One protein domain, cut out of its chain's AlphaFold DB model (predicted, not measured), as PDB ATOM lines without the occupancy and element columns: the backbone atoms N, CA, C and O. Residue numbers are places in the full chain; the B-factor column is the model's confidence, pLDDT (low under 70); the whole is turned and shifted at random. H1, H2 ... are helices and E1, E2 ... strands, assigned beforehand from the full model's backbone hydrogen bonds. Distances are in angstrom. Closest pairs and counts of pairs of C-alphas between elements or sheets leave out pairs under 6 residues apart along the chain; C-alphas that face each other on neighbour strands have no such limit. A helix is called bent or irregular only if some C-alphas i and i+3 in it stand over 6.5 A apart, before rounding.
ATOM      1  N   ASP A  17     168.183 260.987 237.597       66.38
ATOM      2  CA  ASP A  17     169.427 260.566 236.945       66.38
ATOM      3  C   ASP A  17     169.272 259.283 236.087       66.38
ATOM      4  O   ASP A  17     169.888 259.147 235.031       66.38
ATOM      5  N   VAL A  18     168.402 258.345 236.494       68.94
ATOM      6  CA  VAL A  18     168.110 257.102 235.747       68.94
ATOM      7  C   VAL A  18     167.280 257.393 234.501       68.94
ATOM      8  O   VAL A  18     167.468 256.746 233.474       68.94
ATOM      9  N   VAL A  19     166.356 258.354 234.583       71.81
ATOM     10  CA  VAL A  19     165.512 258.756 233.450       71.81
ATOM     11  C   VAL A  19     166.351 259.490 232.410       71.81
ATOM     12  O   VAL A  19     166.278 259.134 231.237       71.81
ATOM     13  N   GLU A  20     167.199 260.431 232.833       74.94
ATOM     14  CA  GLU A  20     168.097 261.172 231.935       74.94
ATOM     15  C   GLU A  20     169.065 260.242 231.197       74.94
ATOM     16  O   GLU A  20     169.199 260.319 229.973       74.94
ATOM     17  N   ALA A  21     169.682 259.295 231.913       71.50
ATOM     18  CA  ALA A  21     170.585 258.325 231.301       71.50
ATOM     19  C   ALA A  21     169.868 257.461 230.248       71.50
ATOM     20  O   ALA A  21     170.427 257.122 229.201       71.50
ATOM     21  N   LEU A  22     168.599 257.138 230.496       71.56
ATOM     22  CA  LEU A  22     167.784 256.355 229.581       71.56
ATOM     23  C   LEU A  22     167.357 257.190 228.362       71.56
ATOM     24  O   LEU A  22     167.440 256.704 227.234       71.56
ATOM     25  N   GLU A  23     166.985 258.456 228.550       75.44
ATOM     26  CA  GLU A  23     166.696 259.391 227.457       75.44
ATOM     27  C   GLU A  23     167.901 259.613 226.540       75.44
ATOM     28  O   GLU A  23     167.740 259.593 225.316       75.44
ATOM     29  N   GLN A  24     169.108 259.734 227.099       75.06
ATOM     30  CA  GLN A  24     170.341 259.837 226.319       75.06
ATOM     31  C   GLN A  24     170.536 258.607 225.418       75.06
ATOM     32  O   GLN A  24     170.728 258.746 224.206       75.06
ATOM     33  N   CYS A  25     170.370 257.402 225.974       69.56
ATOM     34  CA  CYS A  25     170.474 256.152 225.215       69.56
ATOM     35  C   CYS A  25     169.423 256.060 224.088       69.56
ATOM     36  O   CYS A  25     169.688 255.532 223.004       69.56
ATOM     37  N   LEU A  26     168.217 256.597 224.314       69.75
ATOM     38  CA  LEU A  26     167.158 256.664 223.300       69.75
ATOM     39  C   LEU A  26     167.404 257.739 222.235       69.75
ATOM     40  O   LEU A  26     166.972 257.567 221.090       69.75
ATOM     41  N   GLY A  27     168.085 258.830 222.585       69.75
ATOM     42  CA  GLY A  27     168.525 259.851 221.637       69.75
ATOM     43  C   GLY A  27     169.467 259.267 220.584       69.75
ATOM     44  O   GLY A  27     169.230 259.428 219.385       69.75
ATOM     45  N   GLU A  28     170.465 258.499 221.026       65.69
ATOM     46  CA  GLU A  28     171.429 257.813 220.153       65.69
ATOM     47  C   GLU A  28     170.737 256.785 219.242       65.69
ATOM     48  O   GLU A  28     170.983 256.730 218.038       65.69
ATOM     49  N   ALA A  29     169.768 256.038 219.776       62.28
ATOM     50  CA  ALA A  29     168.955 255.082 219.022       62.28
ATOM     51  C   ALA A  29     168.218 255.678 217.824       62.28
ATOM     52  O   ALA A  29     168.183 255.092 216.735       62.28
ATOM     53  N   ARG A  30     167.601 256.846 218.030       62.31
ATOM     54  CA  ARG A  30     166.802 257.513 216.998       62.31
ATOM     55  C   ARG A  30     167.649 257.926 215.798       62.31
ATOM     56  O   ARG A  30     167.121 257.933 214.687       62.31
ATOM     57  N   ALA A  31     168.938 258.197 215.996       64.81
ATOM     58  CA  ALA A  31     169.853 258.550 214.917       64.81
ATOM     59  C   ALA A  31     170.129 257.379 213.952       64.81
ATOM     60  O   ALA A  31     170.404 257.607 212.776       64.81
ATOM     61  N   HIS A  32     170.010 256.127 214.409       61.00
ATOM     62  CA  HIS A  32     170.474 254.955 213.655       61.00
ATOM     63  C   HIS A  32     169.368 254.118 212.991       61.00
ATOM     64  O   HIS A  32     169.672 253.103 212.370       61.00
ATOM     65  N   SER A  33     168.090 254.521 213.064       63.38
ATOM     66  CA  SER A  33     166.942 253.779 212.484       63.38
ATOM     67  C   SER A  33     166.851 252.291 212.892       63.38
ATOM     68  O   SER A  33     166.187 251.498 212.222       63.38
ATOM     69  N   GLN A  34     167.492 251.907 213.997       66.25
ATOM     70  CA  GLN A  34     167.533 250.550 214.549       66.25
ATOM     71  C   GLN A  34     166.765 250.488 215.875       66.25
ATOM     72  O   GLN A  34     166.486 251.515 216.496       66.25
ATOM     73  N   THR A  35     166.402 249.283 216.324       73.06
ATOM     74  CA  THR A  35     165.858 249.113 217.674       73.06
ATOM     75  C   THR A  35     167.008 249.197 218.665       73.06
ATOM     76  O   THR A  35     167.915 248.368 218.620       73.06
ATOM     77  N   ALA A  36     166.978 250.176 219.563       74.38
ATOM     78  CA  ALA A  36     167.925 250.207 220.665       74.38
ATOM     79  C   ALA A  36     167.431 249.389 221.846       74.38
ATOM     80  O   ALA A  36     166.244 249.384 222.186       74.38
ATOM     81  N   VAL A  37     168.388 248.738 222.484       75.81
ATOM     82  CA  VAL A  37     168.234 248.116 223.787       75.81
ATOM     83  C   VAL A  37     169.156 248.875 224.725       75.81
ATOM     84  O   VAL A  37     170.375 248.791 224.595       75.81
ATOM     85  N   ALA A  38     168.551 249.636 225.628       75.81
ATOM     86  CA  ALA A  38     169.243 250.320 226.706       75.81
ATOM     87  C   ALA A  38     169.015 249.541 228.003       75.81
ATOM     88  O   ALA A  38     167.888 249.135 228.303       75.81
ATOM     89  N   VAL A  39     170.083 249.331 228.758       75.25
ATOM     90  CA  VAL A  39     170.058 248.718 230.081       75.25
ATOM     91  C   VAL A  39     170.658 249.720 231.054       75.25
ATOM     92  O   VAL A  39     171.733 250.261 230.807       75.25
ATOM     93  N   VAL A  40     169.949 249.965 232.152       76.25
ATOM     94  CA  VAL A  40     170.406 250.810 233.254       76.25
ATOM     95  C   VAL A  40     170.381 249.961 234.515       76.25
ATOM     96  O   VAL A  40     169.339 249.396 234.855       76.25
ATOM     97  N   MET A  41     171.524 249.848 235.182       73.88
ATOM     98  CA  MET A  41     171.658 249.205 236.483       73.88
ATOM     99  C   MET A  41     171.976 250.263 237.532       73.88
ATOM    100  O   MET A  41     172.776 251.163 237.289       73.88
ATOM    101  N   VAL A  42     171.335 250.142 238.691       73.94
ATOM    102  CA  VAL A  42     171.628 250.957 239.871       73.94
ATOM    103  C   VAL A  42     172.168 250.000 240.921       73.94
ATOM    104  O   VAL A  42     171.447 249.079 241.313       73.94
ATOM    105  N   GLY A  43     173.431 250.157 241.309       71.88
ATOM    106  CA  GLY A  43     174.011 249.344 242.370       71.88
ATOM    107  C   GLY A  43     173.569 249.810 243.755       71.88
ATOM    108  O   GLY A  43     172.872 250.817 243.918       71.88
ATOM    109  N   GLU A  44     173.942 249.038 244.772       72.00
ATOM    110  CA  GLU A  44     173.522 249.267 246.161       72.00
ATOM    111  C   GLU A  44     174.058 250.594 246.725       72.00
ATOM    112  O   GLU A  44     173.386 251.234 247.535       72.00
ATOM    113  N   ASP A  45     175.202 251.061 246.217       75.19
ATOM    114  CA  ASP A  45     175.828 252.337 246.584       75.19
ATOM    115  C   ASP A  45     175.234 253.539 245.819       75.19
ATOM    116  O   ASP A  45     175.635 254.690 246.017       75.19
ATOM    117  N   GLY A  46     174.254 253.291 244.943       71.88
ATOM    118  CA  GLY A  46     173.640 254.302 244.088       71.88
ATOM    119  C   GLY A  46     174.468 254.663 242.853       71.88
ATOM    120  O   GLY A  46     174.139 255.650 242.192       71.88
ATOM    121  N   ASP A  47     175.507 253.885 242.532       75.94
ATOM    122  CA  ASP A  47     176.206 253.962 241.251       75.94
ATOM    123  C   ASP A  47     175.249 253.589 240.117       75.94
ATOM    124  O   ASP A  47     174.482 252.628 240.202       75.94
ATOM    125  N   ILE A  48     175.275 254.377 239.044       76.25
ATOM    126  CA  ILE A  48     174.460 254.134 237.857       76.25
ATOM    127  C   ILE A  48     175.396 253.673 236.755       76.25
ATOM    128  O   ILE A  48     176.302 254.403 236.355       76.25
ATOM    129  N   ARG A  49     175.144 252.472 236.241       77.38
ATOM    130  CA  ARG A  49     175.864 251.915 235.098       77.38
ATOM    131  C   ARG A  49     174.897 251.684 233.953       77.38
ATOM    132  O   ARG A  49     173.790 251.173 234.149       77.38
ATOM    133  N   THR A  50     175.297 252.074 232.751       78.75
ATOM    134  CA  THR A  50     174.448 251.998 231.564       78.75
ATOM    135  C   THR A  50     175.149 251.264 230.438       78.75
ATOM    136  O   THR A  50     176.358 251.358 230.264       78.75
ATOM    137  N   ALA A  51     174.378 250.530 229.645       79.12
ATOM    138  CA  ALA A  51     174.850 250.015 228.372       79.12
ATOM    139  C   ALA A  51     173.752 250.098 227.327       79.12
ATOM    140  O   ALA A  51     172.588 249.777 227.582       79.12
ATOM    141  N   THR A  52     174.165 250.452 226.116       76.44
ATOM    142  CA  THR A  52     173.286 250.525 224.956       76.44
ATOM    143  C   THR A  52     173.833 249.654 223.847       76.44
ATOM    144  O   THR A  52     175.040 249.591 223.599       76.44
ATOM    145  N   THR A  53     172.927 248.970 223.165       77.38
ATOM    146  CA  THR A  53     173.224 248.276 221.921       77.38
ATOM    147  C   THR A  53     172.095 248.479 220.923       77.38
ATOM    148  O   THR A  53     170.972 248.840 221.286       77.38
ATOM    149  N   PHE A  54     172.387 248.211 219.658       77.56
ATOM    150  CA  PHE A  54     171.440 248.338 218.564       77.56
ATOM    151  C   PHE A  54     171.219 246.981 217.915       77.56
ATOM    152  O   PHE A  54     172.144 246.193 217.722       77.56
ATOM    153  N   SER A  55     169.965 246.692 217.595       73.50
ATOM    154  CA  SER A  55     169.563 245.396 217.078       73.50
ATOM    155  C   SER A  55     168.398 245.522 216.112       73.50
ATOM    156  O   SER A  55     167.593 246.452 216.164       73.50
ATOM    157  N   SER A  56     168.268 244.528 215.239       71.38
ATOM    158  CA  SER A  56     166.998 244.282 214.567       71.38
ATOM    159  C   SER A  56     165.982 243.706 215.563       71.38
ATOM    160  O   SER A  56     166.351 243.097 216.574       71.38
ATOM    161  N   ARG A  57     164.686 243.848 215.257       69.69
ATOM    162  CA  ARG A  57     163.582 243.342 216.095       69.69
ATOM    163  C   ARG A  57     163.679 241.833 216.374       69.69
ATOM    164  O   ARG A  57     163.312 241.389 217.455       69.69
ATOM    165  N   LEU A  58     164.214 241.056 215.428       73.19
ATOM    166  CA  LEU A  58     164.381 239.598 215.544       73.19
ATOM    167  C   LEU A  58     165.498 239.181 216.518       73.19
ATOM    168  O   LEU A  58     165.502 238.050 216.990       73.19
ATOM    169  N   MET A  59     166.429 240.083 216.837       79.31
ATOM    170  CA  MET A  59     167.648 239.777 217.598       79.31
ATOM    171  C   MET A  59     167.650 240.396 219.008       79.31
ATOM    172  O   MET A  59     168.658 240.344 219.713       79.31
ATOM    173  N   LEU A  60     166.503 240.922 219.460       73.56
ATOM    174  CA  LEU A  60     166.344 241.628 220.740       73.56
ATOM    175  C   LEU A  60     166.861 240.849 221.959       73.56
ATOM    176  O   LEU A  60     167.481 241.436 222.841       73.56
ATOM    177  N   LYS A  61     166.655 239.526 222.004       80.25
ATOM    178  CA  LYS A  61     167.159 238.682 223.102       80.25
ATOM    179  C   LYS A  61     168.691 238.678 223.166       80.25
ATOM    180  O   LYS A  61     169.253 238.794 224.249       80.25
ATOM    181  N   GLY A  62     169.357 238.544 222.018       81.62
ATOM    182  CA  GLY A  62     170.821 238.557 221.943       81.62
ATOM    183  C   GLY A  62     171.388 239.930 222.291       81.62
ATOM    184  O   GLY A  62     172.347 240.028 223.047       81.62
ATOM    185  N   ALA A  63     170.729 240.985 221.817       80.62
ATOM    186  CA  ALA A  63     171.077 242.365 222.124       80.62
ATOM    187  C   ALA A  63     170.976 242.673 223.627       80.62
ATOM    188  O   ALA A  63     171.902 243.233 224.203       80.62
ATOM    189  N   LEU A  64     169.902 242.233 224.290       79.25
ATOM    190  CA  LEU A  64     169.742 242.410 225.733       79.25
ATOM    191  C   LEU A  64     170.832 241.689 226.536       79.25
ATOM    192  O   LEU A  64     171.432 242.291 227.422       79.25
ATOM    193  N   LEU A  65     171.113 240.423 226.213       81.19
ATOM    194  CA  LEU A  65     172.177 239.660 226.877       81.19
ATOM    195  C   LEU A  65     173.553 240.298 226.651       81.19
ATOM    196  O   LEU A  65     174.362 240.357 227.573       81.19
ATOM    197  N   HIS A  66     173.799 240.817 225.448       82.00
ATOM    198  CA  HIS A  66     175.036 241.518 225.134       82.00
ATOM    199  C   HIS A  66     175.168 242.834 225.915       82.00
ATOM    200  O   HIS A  66     176.215 243.080 226.510       82.00
ATOM    201  N   ALA A  67     174.109 243.646 225.981       77.31
ATOM    202  CA  ALA A  67     174.100 244.867 226.786       77.31
ATOM    203  C   ALA A  67     174.348 244.563 228.273       77.31
ATOM    204  O   ALA A  67     175.194 245.205 228.882       77.31
ATOM    205  N   LEU A  68     173.700 243.532 228.827       74.81
ATOM    206  CA  LEU A  68     173.927 243.089 230.208       74.81
ATOM    207  C   LEU A  68     175.377 242.649 230.453       74.81
ATOM    208  O   LEU A  68     175.965 243.049 231.452       74.81
ATOM    209  N   SER A  69     175.979 241.889 229.530       80.81
ATOM    210  CA  SER A  69     177.379 241.454 229.671       80.81
ATOM    211  C   SER A  69     178.379 242.613 229.697       80.81
ATOM    212  O   SER A  69     179.427 242.499 230.326       80.81
ATOM    213  N   ARG A  70     178.061 243.736 229.037       75.69
ATOM    214  CA  ARG A  70     178.931 244.918 229.024       75.69
ATOM    215  C   ARG A  70     178.920 245.670 230.350       75.69
ATOM    216  O   ARG A  70     179.967 246.153 230.746       75.69
ATOM    217  N   ILE A  71     177.779 245.720 231.038       73.62
ATOM    218  CA  ILE A  71     177.671 246.427 232.324       73.62
ATOM    219  C   ILE A  71     178.432 245.699 233.441       73.62
ATOM    220  O   ILE A  71     178.926 246.335 234.362       73.62
ATOM    221  N   ASP A  72     178.540 244.373 233.366       64.94
ATOM    222  CA  ASP A  72     179.296 243.577 234.347       64.94
ATOM    223  C   ASP A  72     180.821 243.618 234.113       64.94
ATOM    224  O   ASP A  72     181.599 243.206 234.966       64.94
ATOM    225  N   SER A  73     181.252 244.101 232.941       56.88
ATOM    226  CA  SER A  73     182.662 244.148 232.528       56.88
ATOM    227  C   SER A  73     183.332 245.514 232.745       56.88
ATOM    228  O   SER A  73     184.550 245.608 232.589       56.88
TER     229      SER A  73
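AT A GLANCE: This is residues 17 to 73 of the 74 residues of an uncharacterized protein of Paracoccus sanguinis (UniProt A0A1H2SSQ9). A two-strand hairpin, E1 and E2, forms a thin layer between two helices, H1 over one of its faces and H2 over the other. The 57 printed residues run H1, E1, E2, H2; the strands are antiparallel and the class is mixed, helices and strands. The whole is compact, with a radius of gyration of the C-alphas of 11.5 A, yet elongated, spanning 35 by 21 by 13 A.

IN THESE COORDINATES: H1, residues 17 to 31, begins at C-alpha 17 (169.427, 260.566, 236.945) and measures 22.1 A. E1 is residues 35 to 42, 23.0 A; E2 is residues 48 to 55, 23.1 A. H2, residues 57 to 71, 21.7 A, ends at C-alpha 71 (177.671, 246.427, 232.324); it is irregular, with C-alphas 58 and 61 8.1 A apart.

HOW THE PARTS SIT: The hairpin E1 and E2 has directions 165 degrees apart, with N 39 and O 51 within hydrogen-bond range at 2.8 A. The closest C-alphas of H1 and E1 are Ala 29 and Ala 36, 5.2 A; of E2 and H2, Ala 51 and Ala 67, 5.4 A. H1 and H2 are apart. O i to N i+4 pairs are within range in 10 of 11 for H1 and 9 of 11 for H2.

THE WHOLE: The farthest C-alphas, Asp 45 and Leu 58, are 35.5 A apart. The printed part has no cut, and its three links are tight. Mean pLDDT of the printed part is 73.1; residues 17 to 18, 25 to 34, 57 and 72 to 73 are under 70.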